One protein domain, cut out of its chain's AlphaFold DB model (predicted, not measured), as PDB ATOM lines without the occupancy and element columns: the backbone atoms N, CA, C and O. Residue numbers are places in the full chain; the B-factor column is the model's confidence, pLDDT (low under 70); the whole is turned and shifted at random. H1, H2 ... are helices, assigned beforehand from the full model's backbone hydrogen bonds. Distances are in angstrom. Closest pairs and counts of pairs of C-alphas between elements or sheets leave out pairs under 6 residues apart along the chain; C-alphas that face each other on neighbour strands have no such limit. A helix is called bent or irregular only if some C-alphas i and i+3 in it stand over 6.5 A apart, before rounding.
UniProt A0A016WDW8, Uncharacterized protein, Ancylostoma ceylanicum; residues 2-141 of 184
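What this domain is: This is residues 2 to 141 of the 184 residues of an uncharacterized protein of Ancylostoma ceylanicum (UniProt A0A016WDW8). Helices H2 and H5 cross near the middle of a helical body; H1 folds back along H2 as a hairpin, the bent H4 wraps round one side from H1 past residues 27 and 28 of H2 to H7, and H6 and H7 pack on opposite ends of H5. The 140 printed residues hold seven named helices, H1 to H7 in chain order, and no named strand; the class is all helix. The whole is compact, with a radius of gyration of the C-alphas of 14.8 A and spans of 43 by 33 by 28 A.

How they stand to each other: H1, residues 2 to 18, and H2, residues 27 to 44, form a hairpin at a shallow tilt of 19 degrees, their closest C-alphas, Leu 11 and Asp 33, 5.3 A apart. H3, residues 48 to 51, touches H2 at residues 37 to 42 alone, closest at C-alphas 48 and 41, 5.5 A. H4, residues 54 to 81, was assigned as one helix by its hydrogen bonds but is bent, with C-alphas 66 and 69 6.6 A apart; its arms, H4a and H4b, stand at a steep tilt of 64 degrees. H5, residues 87 to 105, is only just about perpendicular to H2, at 71 degrees; their closest C-alphas, Gly 96 and Phe 35, are 4.4 A apart. H6, residues 109 to 119, forms a hairpin with H5, closest at C-alphas 111 and 105, 5.8 A. H7, residues 122 to 133, touches H4b with residues 122 to 126 alone, closest at C-alphas 123 and 76, 4.6 A. Every O i to N i+4 pair is within hydrogen-bond range in H1, H2, H4a, H5, H6 and H7, against 8 of 9 in H4b; H3 is too short for one.

Where its parts are: H1 begins at C-alpha 2 (45.570, 36.916, -35.337) and is 24.4 A long; H2 measures 25.7 A and H5 25.6 A. H7 ends at C-alpha 133 (7.646, 42.581, -33.199).

The domain as a whole: The C-alphas farthest apart, Glu 55 and Ala 139, are 45.8 A apart. The printed part has no cut and no long link. Confidence is under 70 at residue 2, residues 80 to 85 and residues 135 to 141.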
ATOM      1  N   SER A   2      45.860  37.457 -36.684       58.19
ATOM      2  CA  SER A   2      45.570  36.916 -35.337       58.19
ATOM      3  C   SER A   2      44.085  36.658 -35.048       58.19
ATOM      4  O   SER A   2      43.770  35.737 -34.301       58.19
ATOM      5  N   ASP A   3      43.175  37.429 -35.646       83.00
ATOM      6  CA  ASP A   3      41.810  37.529 -35.106       83.00
ATOM      7  C   ASP A   3      40.898  36.378 -35.547       83.00
ATOM      8  O   ASP A   3      40.208  35.789 -34.718       83.00
ATOM      9  N   ALA A   4      40.973  35.949 -36.810       88.00
ATOM     10  CA  ALA A   4      40.197  34.806 -37.303       88.00
ATOM     11  C   ALA A   4      40.557  33.487 -36.595       88.00
ATOM     12  O   ALA A   4      39.681  32.690 -36.271       88.00
ATOM     13  N   MET A   5      41.845  33.268 -36.305       90.94
ATOM     14  CA  MET A   5      42.297  32.072 -35.586       90.94
ATOM     15  C   MET A   5      41.843  32.083 -34.123       90.94
ATOM     16  O   MET A   5      41.495  31.032 -33.589       90.94
ATOM     17  N   ALA A   6      41.798  33.261 -33.492       92.81
ATOM     18  CA  ALA A   6      41.253  33.417 -32.148       92.81
ATOM     19  C   ALA A   6      39.738  33.147 -32.115       92.81
ATOM     20  O   ALA A   6      39.273  32.425 -31.234       92.81
ATOM     21  N   LEU A   7      38.983  33.656 -33.095       94.06
ATOM     22  CA  LEU A   7      37.547  33.389 -33.245       94.06
ATOM     23  C   LEU A   7      37.269  31.902 -33.502       94.06
ATOM     24  O   LEU A   7      36.411  31.315 -32.849       94.06
ATOM     25  N   LYS A   8      38.061  31.260 -34.370       94.69
ATOM     26  CA  LYS A   8      38.011  29.809 -34.601       94.69
ATOM     27  C   LYS A   8      38.217  29.020 -33.305       94.69
ATOM     28  O   LYS A   8      37.432  28.130 -32.984       94.69
ATOM     29  N   ALA A   9      39.279  29.338 -32.564       94.31
ATOM     30  CA  ALA A   9      39.599  28.659 -31.312       94.31
ATOM     31  C   ALA A   9      38.502  28.863 -30.256       94.31
ATOM     32  O   ALA A   9      38.176  27.927 -29.523       94.31
ATOM     33  N   ARG A  10      37.907  30.062 -30.209       95.19
ATOM     34  CA  ARG A  10      36.782  30.375 -29.327       95.19
ATOM     35  C   ARG A  10      35.557  29.531 -29.666       95.19
ATOM     36  O   ARG A  10      35.076  28.847 -28.769       95.19
ATOM     37  N   LEU A  11      35.157  29.474 -30.939       96.12
ATOM     38  CA  LEU A  11      34.036  28.649 -31.398       96.12
ATOM     39  C   LEU A  11      34.218  27.175 -31.004       96.12
ATOM     40  O   LEU A  11      33.344  26.583 -30.374       96.12
ATOM     41  N   LEU A  12      35.381  26.588 -31.306       95.19
ATOM     42  CA  LEU A  12      35.670  25.195 -30.943       95.19
ATOM     43  C   LEU A  12      35.656  24.975 -29.423       95.19
ATOM     44  O   LEU A  12      35.173  23.946 -28.945       95.19
ATOM     45  N   GLY A  13      36.194  25.932 -28.662       95.06
ATOM     46  CA  GLY A  13      36.232  25.882 -27.204       95.06
ATOM     47  C   GLY A  13      34.845  25.984 -26.572       95.06
ATOM     48  O   GLY A  13      34.515  25.185 -25.698       95.06
ATOM     49  N   ASN A  14      34.027  26.932 -27.022       95.81
ATOM     50  CA  ASN A  14      32.683  27.158 -26.505       95.81
ATOM     51  C   ASN A  14      31.726  26.031 -26.894       95.81
ATOM     52  O   ASN A  14      30.994  25.552 -26.033       95.81
ATOM     53  N   LEU A  15      31.832  25.486 -28.110       95.81
ATOM     54  CA  LEU A  15      31.085  24.287 -28.493       95.81
ATOM     55  C   LEU A  15      31.451  23.075 -27.615       95.81
ATOM     56  O   LEU A  15      30.574  22.343 -27.158       95.81
ATOM     57  N   SER A  16      32.740  22.892 -27.303       94.50
ATOM     58  CA  SER A  16      33.177  21.831 -26.380       94.50
ATOM     59  C   SER A  16      32.640  22.040 -24.953       94.50
ATOM     60  O   SER A  16      32.237  21.074 -24.307       94.50
ATOM     61  N   LYS A  17      32.601  23.285 -24.454       95.19
ATOM     62  CA  LYS A  17      32.034  23.614 -23.130       95.19
ATOM     63  C   LYS A  17      30.521  23.420 -23.079       95.19
ATOM     64  O   LYS A  17      30.030  22.901 -22.085       95.19
ATOM     65  N   PHE A  18      29.808  23.783 -24.143       95.69
ATOM     66  CA  PHE A  18      28.365  23.573 -24.272       95.69
ATOM     67  C   PHE A  18      27.992  22.084 -24.176       95.69
ATOM     68  O   PHE A  18      26.981  21.707 -23.588       95.69
ATOM     69  N   LEU A  19      28.836  21.203 -24.720       95.38
ATOM     70  CA  LEU A  19      28.624  19.756 -24.669       95.38
ATOM     71  C   LEU A  19      29.029  19.106 -23.338       95.38
ATOM     72  O   LEU A  19      28.712  17.931 -23.127       95.38
ATOM     73  N   ALA A  20      29.720  19.829 -22.453       92.94
ATOM     74  CA  ALA A  20      30.171  19.298 -21.174       92.94
ATOM     75  C   ALA A  20      28.991  19.062 -20.202       92.94
ATOM     76  O   ALA A  20      27.987  19.770 -20.265       92.94
ATOM     77  N   PRO A  21      29.096  18.102 -19.259       82.12
ATOM     78  CA  PRO A  21      28.016  17.793 -18.310       82.12
ATOM     79  C   PRO A  21      27.582  18.967 -17.422       82.12
ATOM     80  O   PRO A  21      26.434  19.033 -16.999       82.12
ATOM     81  N   SER A  22      28.504  19.884 -17.140       80.25
ATOM     82  CA  SER A  22      28.275  21.135 -16.416       80.25
ATOM     83  C   SER A  22      28.569  22.295 -17.364       80.25
ATOM     84  O   SER A  22      29.611  22.947 -17.252       80.25
ATOM     85  N   ALA A  23      27.700  22.462 -18.362       77.00
ATOM     86  CA  ALA A  23      27.841  23.500 -19.370       77.00
ATOM     87  C   ALA A  23      27.889  24.881 -18.698       77.00
ATOM     88  O   ALA A  23      27.024  25.231 -17.900       77.00
ATOM     89  N   SER A  24      28.939  25.644 -18.999       83.44
ATOM     90  CA  SER A  24      29.131  27.025 -18.529       83.44
ATOM     91  C   SER A  24      28.904  28.050 -19.645       83.44
ATOM     92  O   SER A  24      29.374  29.178 -19.537       83.44
ATOM     93  N   VAL A  25      28.351  27.589 -20.763       90.44
ATOM     94  CA  VAL A  25      28.177  28.283 -22.041       90.44
ATOM     95  C   VAL A  25      26.854  27.781 -22.601       90.44
ATOM     96  O   VAL A  25      26.583  26.579 -22.498       90.44
ATOM     97  N   ASP A  26      26.060  28.670 -23.179       91.44
ATOM     98  CA  ASP A  26      24.760  28.338 -23.762       91.44
ATOM     99  C   ASP A  26      24.792  28.337 -25.305       91.44
ATOM    100  O   ASP A  26      25.837  28.504 -25.942       91.44
ATOM    101  N   ALA A  27      23.650  28.061 -25.938       93.88
ATOM    102  CA  ALA A  27      23.549  28.070 -27.393       93.88
ATOM    103  C   ALA A  27      23.738  29.475 -27.994       93.88
ATOM    104  O   ALA A  27      24.249  29.584 -29.109       93.88
ATOM    105  N   VAL A  28      23.355  30.536 -27.277       92.88
ATOM    106  CA  VAL A  28      23.502  31.927 -27.726       92.88
ATOM    107  C   VAL A  28      24.983  32.264 -27.870       92.88
ATOM    108  O   VAL A  28      25.388  32.731 -28.933       92.88
ATOM    109  N   ASP A  29      25.806  31.915 -26.878       93.62
ATOM    110  CA  ASP A  29      27.262  32.100 -26.926       93.62
ATOM    111  C   ASP A  29      27.892  31.438 -28.165       93.62
ATOM    112  O   ASP A  29      28.692  32.043 -28.886       93.62
ATOM    113  N   VAL A  30      27.518  30.184 -28.443       96.56
ATOM    114  CA  VAL A  30      28.047  29.434 -29.593       96.56
ATOM    115  C   VAL A  30      27.609  30.077 -30.910       96.56
ATOM    116  O   VAL A  30      28.418  30.225 -31.827       96.56
ATOM    117  N   LEU A  31      26.346  30.489 -31.019       96.25
ATOM    118  CA  LEU A  31      25.815  31.134 -32.222       96.25
ATOM    119  C   LEU A  31      26.419  32.527 -32.442       96.25
ATOM    120  O   LEU A  31      26.639  32.927 -33.586       96.25
ATOM    121  N   HIS A  32      26.754  33.248 -31.373       94.38
ATOM    122  CA  HIS A  32      27.478  34.517 -31.454       94.38
ATOM    123  C   HIS A  32      28.913  34.314 -31.939       94.38
ATOM    124  O   HIS A  32      29.397  35.104 -32.751       94.38
ATOM    125  N   ASP A  33      29.585  33.241 -31.517       95.94
ATOM    126  CA  ASP A  33      30.900  32.877 -32.050       95.94
ATOM    127  C   ASP A  33      30.841  32.501 -33.536       95.94
ATOM    128  O   ASP A  33      31.707  32.925 -34.307       95.94
ATOM    129  N   VAL A  34      29.805  31.762 -33.957       96.69
ATOM    130  CA  VAL A  34      29.549  31.474 -35.379       96.69
ATOM    131  C   VAL A  34      29.355  32.772 -36.157       96.69
ATOM    132  O   VAL A  34      30.001  32.957 -37.190       96.69
ATOM    133  N   PHE A  35      28.520  33.685 -35.655       95.50
ATOM    134  CA  PHE A  35      28.312  34.997 -36.262       95.50
ATOM    135  C   PHE A  35      29.637  35.749 -36.422       95.50
ATOM    136  O   PHE A  35      29.994  36.120 -37.537       95.50
ATOM    137  N   ASN A  36      30.405  35.893 -35.341       93.94
ATOM    138  CA  ASN A  36      31.664  36.636 -35.332       93.94
ATOM    139  C   ASN A  36      32.697  36.076 -36.297       93.94
ATOM    140  O   ASN A  36      33.354  36.824 -37.022       93.94
ATOM    141  N   LEU A  37      32.866  34.754 -36.297       94.75
ATOM    142  CA  LEU A  37      33.804  34.109 -37.198       94.75
ATOM    143  C   LEU A  37      33.381  34.326 -38.651       94.75
ATOM    144  O   LEU A  37      34.221  34.661 -39.485       94.75
ATOM    145  N   SER A  38      32.093  34.166 -38.946       94.25
ATOM    146  CA  SER A  38      31.564  34.214 -40.308       94.25
ATOM    147  C   SER A  38      31.608  35.622 -40.892       94.25
ATOM    148  O   SER A  38      32.094  35.805 -42.011       94.25
ATOM    149  N   THR A  39      31.214  36.639 -40.120       92.06
ATOM    150  CA  THR A  39      31.307  38.044 -40.539       92.06
ATOM    151  C   THR A  39      32.758  38.471 -40.722       92.06
ATOM    152  O   THR A  39      33.111  38.996 -41.781       92.06
ATOM    153  N   HIS A  40      33.634  38.170 -39.757       91.25
ATOM    154  CA  HIS A  40      35.059  38.481 -39.858       91.25
ATOM    155  C   HIS A  40      35.695  37.808 -41.076       91.25
ATOM    156  O   HIS A  40      36.462  38.430 -41.816       91.25
ATOM    157  N   CYS A  41      35.353  36.540 -41.315       90.88
ATOM    158  CA  CYS A  41      35.797  35.838 -42.502       90.88
ATOM    159  C   CYS A  41      35.303  36.549 -43.746       90.88
ATOM    160  O   CYS A  41      36.140  36.954 -44.520       90.88
ATOM    161  N   ARG A  42      34.016  36.821 -43.925       89.06
ATOM    162  CA  ARG A  42      33.512  37.466 -45.151       89.06
ATOM    163  C   ARG A  42      34.158  38.829 -45.440       89.06
ATOM    164  O   ARG A  42      34.396  39.148 -46.605       89.06
ATOM    165  N   VAL A  43      34.535  39.590 -44.408       87.75
ATOM    166  CA  VAL A  43      35.253  40.868 -44.570       87.75
ATOM    167  C   VAL A  43      36.717  40.663 -44.976       87.75
ATOM    168  O   VAL A  43      37.180  41.287 -45.933       87.75
ATOM    169  N   PHE A  44      37.453  39.766 -44.310       86.12
ATOM    170  CA  PHE A  44      38.923  39.691 -44.419       86.12
ATOM    171  C   PHE A  44      39.476  38.420 -45.102       86.12
ATOM    172  O   PHE A  44      40.632  38.388 -45.511       86.12
ATOM    173  N   TYR A  45      38.649  37.390 -45.273       76.25
ATOM    174  CA  TYR A  45      38.939  36.048 -45.812       76.25
ATOM    175  C   TYR A  45      37.817  35.595 -46.767       76.25
ATOM    176  O   TYR A  45      36.817  36.282 -46.894       76.25
ATOM    177  N   LYS A  46      37.940  34.492 -47.518       75.12
ATOM    178  CA  LYS A  46      36.844  34.057 -48.420       75.12
ATOM    179  C   LYS A  46      35.775  33.237 -47.699       75.12
ATOM    180  O   LYS A  46      34.623  33.650 -47.689       75.12
ATOM    181  N   GLU A  47      36.157  32.122 -47.083       82.94
ATOM    182  CA  GLU A  47      35.208  31.158 -46.513       82.94
ATOM    183  C   GLU A  47      35.632  30.724 -45.102       82.94
ATOM    184  O   GLU A  47      36.777  30.285 -44.941       82.94
ATOM    185  N   PRO A  48      34.742  30.780 -44.089       83.94
ATOM    186  CA  PRO A  48      35.083  30.428 -42.707       83.94
ATOM    187  C   PRO A  48      35.576  28.987 -42.558       83.94
ATOM    188  O   PRO A  48      36.546  28.725 -41.846       83.94
ATOM    189  N   LYS A  49      34.951  28.050 -43.282       79.38
ATOM    190  CA  LYS A  49      35.256  26.614 -43.218       79.38
ATOM    191  C   LYS A  49      36.698  26.285 -43.614       79.38
ATOM    192  O   LYS A  49      37.292  25.365 -43.058       79.38
ATOM    193  N   SER A  50      37.297  27.083 -44.499       84.38
ATOM    194  CA  SER A  50      38.690  26.912 -44.940       84.38
ATOM    195  C   SER A  50      39.739  27.182 -43.851       84.38
ATOM    196  O   SER A  50      40.900  26.817 -44.021       84.38
ATOM    197  N   LEU A  51      39.353  27.789 -42.720       87.31
ATOM    198  CA  LEU A  51      40.254  28.045 -41.589       87.31
ATOM    199  C   LEU A  51      40.498  26.814 -40.705       87.31
ATOM    200  O   LEU A  51      41.378  26.832 -39.834       87.31
ATOM    201  N   PHE A  52      39.695  25.767 -40.889       91.38
ATOM    202  CA  PHE A  52      39.733  24.550 -40.094       91.38
ATOM    203  C   PHE A  52      40.551  23.486 -40.820       91.38
ATOM    204  O   PHE A  52      40.285  23.170 -41.983       91.38
ATOM    205  N   ALA A  53      41.521  22.904 -40.116       92.62
ATOM    206  CA  ALA A  53      42.204  21.702 -40.580       92.62
ATOM    207  C   ALA A  53      41.196  20.542 -40.732       92.62
ATOM    208  O   ALA A  53      40.158  20.558 -40.062       92.62
ATOM    209  N   PRO A  54      41.464  19.527 -41.573       93.50
ATOM    210  CA  PRO A  54      40.531  18.417 -41.791       93.50
ATOM    211  C   PRO A  54      40.054  17.742 -40.497       93.50
ATOM    212  O   PRO A  54      38.872  17.438 -40.349       93.50
ATOM    213  N   GLU A  55      40.946  17.573 -39.522       94.25
ATOM    214  CA  GLU A  55      40.631  16.981 -38.222       94.25
ATOM    215  C   GLU A  55      39.724  17.896 -37.385       94.25
ATOM    216  O   GLU A  55      38.825  17.425 -36.689       94.25
ATOM    217  N   GLU A  56      39.925  19.214 -37.473       94.75
ATOM    218  CA  GLU A  56      39.072  20.205 -36.813       94.75
ATOM    219  C   GLU A  56      37.688  20.275 -37.468       94.75
ATOM    220  O   GLU A  56      36.699  20.432 -36.758       94.75
ATOM    221  N   GLN A  57      37.598  20.124 -38.795       93.44
ATOM    222  CA  GLN A  57      36.319  20.052 -39.507       93.44
ATOM    223  C   GLN A  57      35.527  18.813 -39.094       93.44
ATOM    224  O   GLN A  57      34.337  18.922 -38.806       93.44
ATOM    225  N   GLN A  58      36.186  17.653 -39.009       94.06
ATOM    226  CA  GLN A  58      35.546  16.429 -38.531       94.06
ATOM    227  C   GLN A  58      35.083  16.577 -37.080       94.06
ATOM    228  O   GLN A  58      33.942  16.249 -36.762       94.06
ATOM    229  N   LYS A  59      35.931  17.133 -36.204       94.31
ATOM    230  CA  LYS A  59      35.554  17.400 -34.813       94.31
ATOM    231  C   LYS A  59      34.348  18.341 -34.732       94.31
ATOM    232  O   LYS A  59      33.402  18.050 -34.008       94.31
ATOM    233  N   LEU A  60      34.369  19.445 -35.480       94.94
ATOM    234  CA  LEU A  60      33.271  20.409 -35.521       94.94
ATOM    235  C   LEU A  60      31.973  19.738 -35.975       94.94
ATOM    236  O   LEU A  60      30.943  19.923 -35.337       94.94
ATOM    237  N   ARG A  61      32.029  18.913 -37.027       95.62
ATOM    238  CA  ARG A  61      30.889  18.124 -37.504       95.62
ATOM    239  C   ARG A  61      30.322  17.224 -36.401       95.62
ATOM    240  O   ARG A  61      29.115  17.236 -36.157       95.62
ATOM    241  N   ASP A  62      31.178  16.460 -35.725       96.06
ATOM    242  CA  ASP A  62      30.767  15.514 -34.682       96.06
ATOM    243  C   ASP A  62      30.193  16.219 -33.446       96.06
ATOM    244  O   ASP A  62      29.243  15.729 -32.827       96.06
ATOM    245  N   ASP A  63      30.756  17.370 -33.085       96.69
ATOM    246  CA  ASP A  63      30.274  18.188 -31.979       96.69
ATOM    247  C   ASP A  63      28.935  18.856 -32.334       96.69
ATOM    248  O   ASP A  63      27.994  18.783 -31.543       96.69
ATOM    249  N   LEU A  64      28.780  19.402 -33.547       96.75
ATOM    250  CA  LEU A  64      27.504  19.946 -34.038       96.75
ATOM    251  C   LEU A  64      26.404  18.882 -34.072       96.75
ATOM    252  O   LEU A  64      25.286  19.136 -33.626       96.75
ATOM    253  N   SER A  65      26.735  17.665 -34.507       96.38
ATOM    254  CA  SER A  65      25.813  16.524 -34.542       96.38
ATOM    255  C   SER A  65      25.213  16.193 -33.164       96.38
ATOM    256  O   SER A  65      24.087  15.692 -33.084       96.38
ATOM    257  N   LYS A  66      25.939  16.501 -32.080       95.88
ATOM    258  CA  LYS A  66      25.497  16.341 -30.681       95.88
ATOM    259  C   LYS A  66      24.874  17.613 -30.102       95.88
ATOM    260  O   LYS A  66      24.064  17.521 -29.182       95.88
ATOM    261  N   ALA A  67      25.295  18.782 -30.582       96.12
ATOM    262  CA  ALA A  67      24.902  20.076 -30.043       96.12
ATOM    263  C   ALA A  67      23.547  20.550 -30.580       96.12
ATOM    264  O   ALA A  67      22.734  21.015 -29.786       96.12
ATOM    265  N   LEU A  68      23.271  20.372 -31.880       95.56
ATOM    266  CA  LEU A  68      22.038  20.852 -32.521       95.56
ATOM    267  C   LEU A  68      20.755  20.413 -31.786       95.56
ATOM    268  O   LEU A  68      19.941  21.283 -31.479       95.56
ATOM    269  N   PRO A  69      20.585  19.138 -31.368       92.81
ATOM    270  CA  PRO A  69      19.391  18.733 -30.616       92.81
ATOM    271  C   PRO A  69      19.253  19.420 -29.248       92.81
ATOM    272  O   PRO A  69      18.154  19.538 -28.711       92.81
ATOM    273  N   LYS A  70      20.369  19.866 -28.660       94.12
ATOM    274  CA  LYS A  70      20.403  20.555 -27.363       94.12
ATOM    275  C   LYS A  70      20.226  22.067 -27.497       94.12
ATOM    276  O   LYS A  70      19.841  22.706 -26.519       94.12
ATOM    277  N   PHE A  71      20.491  22.638 -28.674       94.62
ATOM    278  CA  PHE A  71      20.337  24.075 -28.909       94.62
ATOM    279  C   PHE A  71      18.909  24.529 -28.646       94.62
ATOM    280  O   PHE A  71      18.731  25.524 -27.961       94.62
ATOM    281  N   ASN A  72      17.898  23.778 -29.089       89.19
ATOM    282  CA  ASN A  72      16.505  24.175 -28.887       89.19
ATOM    283  C   ASN A  72      16.160  24.357 -27.396       89.19
ATOM    284  O   ASN A  72      15.605  25.382 -27.011       89.19
ATOM    285  N   VAL A  73      16.546  23.398 -26.544       89.50
ATOM    286  CA  VAL A  73      16.324  23.482 -25.088       89.50
ATOM    287  C   VAL A  73      17.067  24.681 -24.500       89.50
ATOM    288  O   VAL A  73      16.468  25.491 -23.799       89.50
ATOM    289  N   SER A  74      18.346  24.839 -24.850       91.38
ATOM    290  CA  SER A  74      19.165  25.947 -24.355       91.38
ATOM    291  C   SER A  74      18.615  27.313 -24.776       91.38
ATOM    292  O   SER A  74      18.557  28.210 -23.938       91.38
ATOM    293  N   LEU A  75      18.152  27.466 -26.022       90.06
ATOM    294  CA  LEU A  75      17.540  28.698 -26.523       90.06
ATOM    295  C   LEU A  75      16.244  29.027 -25.776       90.06
ATOM    296  O   LEU A  75      16.061  30.172 -25.373       90.06
ATOM    297  N   ILE A  76      15.375  28.038 -25.540       86.31
ATOM    298  CA  ILE A  76      14.136  28.228 -24.766       86.31
ATOM    299  C   ILE A  76      14.453  28.697 -23.342       86.31
ATOM    300  O   ILE A  76      13.832  29.638 -22.849       86.31
ATOM    301  N   GLU A  77      15.422  28.059 -22.685       85.38
ATOM    302  CA  GLU A  77      15.807  28.389 -21.313       85.38
ATOM    303  C   GLU A  77      16.435  29.786 -21.217       85.38
ATOM    304  O   GLU A  77      16.011  30.600 -20.399       85.38
ATOM    305  N   HIS A  78      17.415  30.100 -22.068       79.50
ATOM    306  CA  HIS A  78      18.260  31.287 -21.891       79.50
ATOM    307  C   HIS A  78      17.631  32.551 -22.479       79.50
ATOM    308  O   HIS A  78      17.695  33.611 -21.855       79.50
ATOM    309  N   LEU A  79      16.931  32.442 -23.612       74.38
ATOM    310  CA  LEU A  79      16.152  33.563 -24.148       74.38
ATOM    311  C   LEU A  79      14.824  33.746 -23.404       74.38
ATOM    312  O   LEU A  79      14.156  34.759 -23.575       74.38
ATOM    313  N   GLY A  80      14.397  32.764 -22.602       62.78
ATOM    314  CA  GLY A  80      13.174  32.817 -21.802       62.78
ATOM    315  C   GLY A  80      13.326  33.456 -20.420       62.78
ATOM    316  O   GLY A  80      12.357  34.023 -19.922       62.78
ATOM    317  N   LEU A  81      14.498  33.346 -19.784       56.34
ATOM    318  CA  LEU A  81      14.605  33.531 -18.329       56.34
ATOM    319  C   LEU A  81      15.361  34.775 -17.846       56.34
ATOM    320  O   LEU A  81      15.371  35.004 -16.638       56.34
ATOM    321  N   LEU A  82      15.995  35.575 -18.708       45.75
ATOM    322  CA  LEU A  82      17.049  36.478 -18.216       45.75
ATOM    323  C   LEU A  82      17.008  37.939 -18.668       45.75
ATOM    324  O   LEU A  82      17.981  38.646 -18.429       45.75
ATOM    325  N   GLY A  83      15.930  38.441 -19.277       49.94
ATOM    326  CA  GLY A  83      15.899  39.856 -19.694       49.94
ATOM    327  C   GLY A  83      17.041  40.230 -20.656       49.94
ATOM    328  O   GLY A  83      17.352  41.402 -20.818       49.94
ATOM    329  N   LEU A  84      17.644  39.222 -21.301       54.38
ATOM    330  CA  LEU A  84      18.587  39.323 -22.418       54.38
ATOM    331  C   LEU A  84      17.838  39.528 -23.750       54.38
ATOM    332  O   LEU A  84      18.364  39.254 -24.828       54.38
ATOM    333  N   GLU A  85      16.580  39.968 -23.671       67.12
ATOM    334  CA  GLU A  85      15.702  40.281 -24.795       67.12
ATOM    335  C   GLU A  85      16.113  41.630 -25.381       67.12
ATOM    336  O   GLU A  85      15.425  42.634 -25.255       67.12
ATOM    337  N   SER A  86      17.299  41.638 -25.981       80.12
ATOM    338  CA  SER A  86      17.810  42.744 -26.773       80.12
ATOM    339  C   SER A  86      17.629  42.393 -28.245       80.12
ATOM    340  O   SER A  86      17.932  41.268 -28.673       80.12
ATOM    341  N   ALA A  87      17.147  43.351 -29.039       84.12
ATOM    342  CA  ALA A  87      16.965  43.144 -30.469       84.12
ATOM    343  C   ALA A  87      18.291  42.742 -31.136       84.12
ATOM    344  O   ALA A  87      18.326  41.809 -31.940       84.12
ATOM    345  N   THR A  88      19.406  43.349 -30.718       84.38
ATOM    346  CA  THR A  88      20.760  43.005 -31.181       84.38
ATOM    347  C   THR A  88      21.107  41.547 -30.886       84.38
ATOM    348  O   THR A  88      21.580  40.823 -31.766       84.38
ATOM    349  N   THR A  89      20.821  41.076 -29.669       86.69
ATOM    350  CA  THR A  89      21.077  39.689 -29.253       86.69
ATOM    351  C   THR A  89      20.284  38.707 -30.106       86.69
ATOM    352  O   THR A  89      20.846  37.722 -30.595       86.69
ATOM    353  N   PHE A  90      19.004  38.980 -30.359       89.06
ATOM    354  CA  PHE A  90      18.164  38.127 -31.200       89.06
ATOM    355  C   PHE A  90      18.624  38.141 -32.663       89.06
ATOM    356  O   PHE A  90      18.777  37.074 -33.262       89.06
ATOM    357  N   ARG A  91      18.937  39.316 -33.226       89.38
ATOM    358  CA  ARG A  91      19.432  39.467 -34.609       89.38
ATOM    359  C   ARG A  91      20.740  38.720 -34.821       89.38
ATOM    360  O   ARG A  91      20.903  38.006 -35.819       89.38
ATOM    361  N   ARG A  92      21.661  38.831 -33.862       90.81
ATOM    362  CA  ARG A  92      22.942  38.121 -33.866       90.81
ATOM    363  C   ARG A  92      22.756  36.618 -33.738       90.81
ATOM    364  O   ARG A  92      23.357  35.878 -34.509       90.81
ATOM    365  N   THR A  93      21.887  36.167 -32.837       93.00
ATOM    366  CA  THR A  93      21.587  34.739 -32.648       93.00
ATOM    367  C   THR A  93      20.960  34.142 -33.908       93.00
ATOM    368  O   THR A  93      21.423  33.113 -34.404       93.00
ATOM    369  N   ARG A  94      19.972  34.825 -34.503       92.94
ATOM    370  CA  ARG A  94      19.315  34.397 -35.746       92.94
ATOM    371  C   ARG A  94      20.264  34.390 -36.943       92.94
ATOM    372  O   ARG A  94      20.216  33.466 -37.756       92.94
ATOM    373  N   SER A  95      21.152  35.379 -37.027       94.38
ATOM    374  CA  SER A  95      22.221  35.420 -38.033       94.38
ATOM    375  C   SER A  95      23.253  34.319 -37.817       94.38
ATOM    376  O   SER A  95      23.712  33.730 -38.787       94.38
ATOM    377  N   GLY A  96      23.597  34.019 -36.564       95.81
ATOM    378  CA  GLY A  96      24.458  32.902 -36.196       95.81
ATOM    379  C   GLY A  96      23.885  31.564 -36.657       95.81
ATOM    380  O   GLY A  96      24.622  30.761 -37.214       95.81
ATOM    381  N   LEU A  97      22.569  31.349 -36.521       96.31
ATOM    382  CA  LEU A  97      21.888  30.157 -37.050       96.31
ATOM    383  C   LEU A  97      21.993  30.068 -38.575       96.31
ATOM    384  O   LEU A  97      22.319  29.011 -39.111       96.31
ATOM    385  N   GLN A  98      21.750  31.171 -39.281       95.69
ATOM    386  CA  GLN A  98      21.840  31.177 -40.740       95.69
ATOM    387  C   GLN A  98      23.281  30.961 -41.223       95.69
ATOM    388  O   GLN A  98      23.507  30.116 -42.083       95.69
ATOM    389  N   PHE A  99      24.273  31.602 -40.598       96.31
ATOM    390  CA  PHE A  99      25.684  31.325 -40.882       96.31
ATOM    391  C   PHE A  99      26.081  29.892 -40.534       96.31
ATOM    392  O   PHE A  99      26.857  29.279 -41.260       96.31
ATOM    393  N   LEU A 100      25.536  29.318 -39.460       96.94
ATOM    394  CA  LEU A 100      25.778  27.920 -39.123       96.94
ATOM    395  C   LEU A 100      25.318  26.999 -40.265       96.94
ATOM    396  O   LEU A 100      26.055  26.087 -40.653       96.94
ATOM    397  N   LYS A 101      24.137  27.276 -40.838       96.06
ATOM    398  CA  LYS A 101      23.618  26.561 -42.010       96.06
ATOM    399  C   LYS A 101      24.511  26.763 -43.234       96.06
ATOM    400  O   LYS A 101      24.972  25.784 -43.824       96.06
ATOM    401  N   ASP A 102      24.771  28.015 -43.585       93.75
ATOM    402  CA  ASP A 102      25.435  28.391 -44.833       93.75
ATOM    403  C   ASP A 102      26.910  27.968 -44.853       93.75
ATOM    404  O   ASP A 102      27.380  27.396 -45.836       93.75
ATOM    405  N   ASP A 103      27.636  28.202 -43.758       93.50
ATOM    406  CA  ASP A 103      29.096  28.086 -43.737       93.50
ATOM    407  C   ASP A 103      29.591  26.719 -43.234       93.50
ATOM    408  O   ASP A 103      30.707  26.311 -43.568       93.50
ATOM    409  N   PHE A 104      28.793  25.985 -42.447       94.69
ATOM    410  CA  PHE A 104      29.255  24.750 -41.798       94.69
ATOM    411  C   PHE A 104      28.441  23.505 -42.155       94.69
ATOM    412  O   PHE A 104      29.044  22.438 -42.320       94.69
ATOM    413  N   ILE A 105      27.121  23.634 -42.309       95.81
ATOM    414  CA  ILE A 105      26.194  22.497 -42.444       95.81
ATOM    415  C   ILE A 105      25.860  22.161 -43.899       95.81
ATOM    416  O   ILE A 105      25.769  20.981 -44.229       95.81
ATOM    417  N   THR A 106      25.701  23.160 -44.771       93.69
ATOM    418  CA  THR A 106      25.304  22.942 -46.171       93.69
ATOM    419  C   THR A 106      26.215  21.918 -46.856       93.69
ATOM    420  O   THR A 106      27.445  22.033 -46.842       93.69
ATOM    421  N   GLY A 107      25.599  20.899 -47.458       92.88
ATOM    422  CA  GLY A 107      26.285  19.766 -48.081       92.88
ATOM    423  C   GLY A 107      26.431  18.531 -47.184       92.88
ATOM    424  O   GLY A 107      26.769  17.464 -47.698       92.88
ATOM    425  N   ASP A 108      26.129  18.626 -45.886       95.81
ATOM    426  CA  ASP A 108      26.068  17.491 -44.959       95.81
ATOM    427  C   ASP A 108      24.616  17.134 -44.622       95.81
ATOM    428  O   ASP A 108      23.972  17.775 -43.795       95.81
ATOM    429  N   LYS A 109      24.098  16.072 -45.248       96.25
ATOM    430  CA  LYS A 109      22.678  15.694 -45.152       96.25
ATOM    431  C   LYS A 109      22.212  15.367 -43.734       96.25
ATOM    432  O   LYS A 109      21.052  15.601 -43.410       96.25
ATOM    433  N   GLU A 110      23.092  14.823 -42.897       96.38
ATOM    434  CA  GLU A 110      22.739  14.471 -41.519       96.38
ATOM    435  C   GLU A 110      22.621  15.728 -40.651       96.38
ATOM    436  O   GLU A 110      21.680  15.863 -39.867       96.38
ATOM    437  N   LEU A 111      23.568  16.661 -40.797       97.12
ATOM    438  CA  LEU A 111      23.512  17.934 -40.084       97.12
ATOM    439  C   LEU A 111      22.382  18.824 -40.600       97.12
ATOM    440  O   LEU A 111      21.748  19.489 -39.790       97.12
ATOM    441  N   GLU A 112      22.106  18.811 -41.908       97.69
ATOM    442  CA  GLU A 112      20.973  19.527 -42.505       97.69
ATOM    443  C   GLU A 112      19.656  19.078 -41.868       97.69
ATOM    444  O   GLU A 112      18.908  19.921 -41.384       97.69
ATOM    445  N   GLN A 113      19.419  17.766 -41.761       96.81
ATOM    446  CA  GLN A 113      18.213  17.246 -41.117       96.81
ATOM    447  C   GLN A 113      18.087  17.716 -39.658       96.81
ATOM    448  O   GLN A 113      17.037  18.205 -39.253       96.81
ATOM    449  N   LYS A 114      19.159  17.599 -38.866       96.25
ATOM    450  CA  LYS A 114      19.156  18.028 -37.454       96.25
ATOM    451  C   LYS A 114      18.974  19.534 -37.299       96.25
ATOM    452  O   LYS A 114      18.413  19.990 -36.306       96.25
ATOM    453  N   PHE A 115      19.497  20.307 -38.244       97.06
ATOM    454  CA  PHE A 115      19.322  21.749 -38.264       97.06
ATOM    455  C   PHE A 115      17.881  22.118 -38.602       97.06
ATOM    456  O   PHE A 115      17.317  22.980 -37.942       97.06
ATOM    457  N   ASP A 116      17.268  21.452 -39.577       95.31
ATOM    458  CA  ASP A 116      15.868  21.691 -39.919       95.31
ATOM    459  C   ASP A 116      14.948  21.322 -38.730       95.31
ATOM    460  O   ASP A 116      14.088  22.115 -38.360       95.31
ATOM    461  N   GLU A 117      15.224  20.223 -38.013       94.56
ATOM    462  CA  GLU A 117      14.538  19.880 -36.749       94.56
ATOM    463  C   GLU A 117      14.712  20.952 -35.649       94.56
ATOM    464  O   GLU A 117      13.797  21.192 -34.861       94.56
ATOM    465  N   LEU A 118      15.881  21.604 -35.578       94.31
ATOM    466  CA  LEU A 118      16.122  22.736 -34.675       94.31
ATOM    467  C   LEU A 118      15.308  23.971 -35.088       94.31
ATOM    468  O   LEU A 118      14.762  24.645 -34.216       94.31
ATOM    469  N   MET A 119      15.240  24.273 -36.388       93.69
ATOM    470  CA  MET A 119      14.497  25.422 -36.918       93.69
ATOM    471  C   MET A 119      12.990  25.291 -36.689       93.69
ATOM    472  O   MET A 119      12.341  26.283 -36.370       93.69
ATOM    473  N   ASP A 120      12.460  24.069 -36.754       90.69
ATOM    474  CA  ASP A 120      11.064  23.758 -36.423       90.69
ATOM    475  C   ASP A 120      10.798  23.736 -34.897       90.69
ATOM    476  O   ASP A 120       9.677  23.491 -34.437       90.69
ATOM    477  N   GLY A 121      11.830  23.973 -34.080       82.50
ATOM    478  CA  GLY A 121      11.765  23.993 -32.625       82.50
ATOM    479  C   GLY A 121      11.270  25.322 -32.042       82.50
ATOM    480  O   GLY A 121      11.542  26.409 -32.550       82.50
ATOM    481  N   GLY A 122      10.601  25.246 -30.885       81.62
ATOM    482  CA  GLY A 122      10.011  26.418 -30.228       81.62
ATOM    483  C   GLY A 122      11.002  27.525 -29.834       81.62
ATOM    484  O   GLY A 122      10.604  28.685 -29.749       81.62
ATOM    485  N   GLY A 123      12.286  27.206 -29.623       83.00
ATOM    486  CA  GLY A 123      13.316  28.199 -29.305       83.00
ATOM    487  C   GLY A 123      13.584  29.165 -30.458       83.00
ATOM    488  O   GLY A 123      13.676  30.371 -30.236       83.00
ATOM    489  N   VAL A 124      13.648  28.656 -31.692       87.44
ATOM    490  CA  VAL A 124      13.842  29.485 -32.891       87.44
ATOM    491  C   VAL A 124      12.569  30.254 -33.224       87.44
ATOM    492  O   VAL A 124      12.644  31.447 -33.500       87.44
ATOM    493  N   THR A 125      11.398  29.627 -33.092       86.94
ATOM    494  CA  THR A 125      10.113  30.321 -33.272       86.94
ATOM    495  C   THR A 125       9.989  31.540 -32.355       86.94
ATOM    496  O   THR A 125       9.556  32.596 -32.806       86.94
ATOM    497  N   LYS A 126      10.412  31.438 -31.082       83.88
ATOM    498  CA  LYS A 126      10.414  32.594 -30.169       83.88
ATOM    499  C   LYS A 126      11.297  33.727 -30.707       83.88
ATOM    500  O   LYS A 126      10.884  34.880 -30.655       83.88
ATOM    501  N   ILE A 127      12.481  33.401 -31.238       88.19
ATOM    502  CA  ILE A 127      13.387  34.392 -31.832       88.19
ATOM    503  C   ILE A 127      12.705  35.128 -32.984       88.19
ATOM    504  O   ILE A 127      12.749  36.352 -33.036       88.19
ATOM    505  N   GLU A 128      12.080  34.386 -33.897       88.00
ATOM    506  CA  GLU A 128      11.450  34.958 -35.088       88.00
ATOM    507  C   GLU A 128      10.260  35.856 -34.733       88.00
ATOM    508  O   GLU A 128      10.188  36.973 -35.236       88.00
ATOM    509  N   VAL A 129       9.406  35.437 -33.793       86.81
ATOM    510  CA  VAL A 129       8.283  36.260 -33.309       86.81
ATOM    511  C   VAL A 129       8.776  37.569 -32.687       86.81
ATOM    512  O   VAL A 129       8.299  38.636 -33.061       86.81
ATOM    513  N   SER A 130       9.764  37.514 -31.787       85.06
ATOM    514  CA  SER A 130      10.304  38.728 -31.161       85.06
ATOM    515  C   SER A 130      10.963  39.668 -32.178       85.06
ATOM    516  O   SER A 130      10.827  40.883 -32.080       85.06
ATOM    517  N   LEU A 131      11.663  39.125 -33.179       85.00
ATOM    518  CA  LEU A 131      12.273  39.935 -34.235       85.00
ATOM    519  C   LEU A 131      11.239  40.619 -35.132       85.00
ATOM    520  O   LEU A 131      11.467  41.760 -35.540       85.00
ATOM    521  N   ASP A 132      10.127  39.947 -35.426       84.31
ATOM    522  CA  ASP A 132       9.020  40.539 -36.177       84.31
ATOM    523  C   ASP A 132       8.345  41.671 -35.389       84.31
ATOM    524  O   ASP A 132       8.050  42.716 -35.974       84.31
ATOM    525  N   ASP A 133       8.186  41.525 -34.070       80.50
ATOM    526  CA  ASP A 133       7.646  42.581 -33.199       80.50
ATOM    527  C   ASP A 133       8.544  43.835 -33.183       80.50
ATOM    528  O   ASP A 133       8.055  44.965 -33.155       80.50
ATOM    529  N   TRP A 134       9.866  43.657 -33.279       78.31
ATOM    530  CA  TRP A 134      10.845  44.750 -33.333       78.31
ATOM    531  C   TRP A 134      11.110  45.299 -34.740       78.31
ATOM    532  O   TRP A 134      11.968  46.173 -34.931       78.31
ATOM    533  N   LYS A 135      10.409  44.797 -35.759       67.94
ATOM    534  CA  LYS A 135      10.641  45.178 -37.153       67.94
ATOM    535  C   LYS A 135      10.121  46.593 -37.418       67.94
ATOM    536  O   LYS A 135       8.962  46.806 -37.755       67.94
ATOM    537  N   GLY A 136      11.016  47.574 -37.309       61.50
ATOM    538  CA  GLY A 136      10.750  48.976 -37.653       61.50
ATOM    539  C   GLY A 136      10.649  49.933 -36.465       61.50
ATOM    540  O   GLY A 136      10.539  51.137 -36.695       61.50
ATOM    541  N   ASP A 137      10.745  49.442 -35.226       63.25
ATOM    542  CA  ASP A 137      10.827  50.310 -34.053       63.25
ATOM    543  C   ASP A 137      12.288  50.598 -33.688       63.25
ATOM    544  O   ASP A 137      13.045  49.723 -33.268       63.25
ATOM    545  N   ARG A 138      12.692  51.855 -33.882       58.06
ATOM    546  CA  ARG A 138      14.035  52.341 -33.546       58.06
ATOM    547  C   ARG A 138      14.240  52.496 -32.036       58.06
ATOM    548  O   ARG A 138      15.382  52.557 -31.599       58.06
ATOM    549  N   ALA A 139      13.161  52.594 -31.255       58.59
ATOM    550  CA  ALA A 139      13.221  52.718 -29.800       58.59
ATOM    551  C   ALA A 139      13.605  51.398 -29.114       58.59
ATOM    552  O   ALA A 139      14.174  51.427 -28.028       58.59
ATOM    553  N   GLU A 140      13.342  50.272 -29.777       61.09
ATOM    554  CA  GLU A 140      13.679  48.911 -29.334       61.09
ATOM    555  C   GLU A 140      15.119  48.513 -29.710       61.09
ATOM    556  O   GLU A 140      15.551  47.375 -29.527       61.09
ATOM    557  N   TRP A 141      15.882  49.444 -30.288       66.19
ATOM    558  CA  TRP A 141      17.308  49.259 -30.508       66.19
ATOM    559  C   TRP A 141      18.039  49.469 -29.192       66.19
ATOM    560  O   TRP A 141      17.676  50.353 -28.414       66.19
TER     561      TRP A 141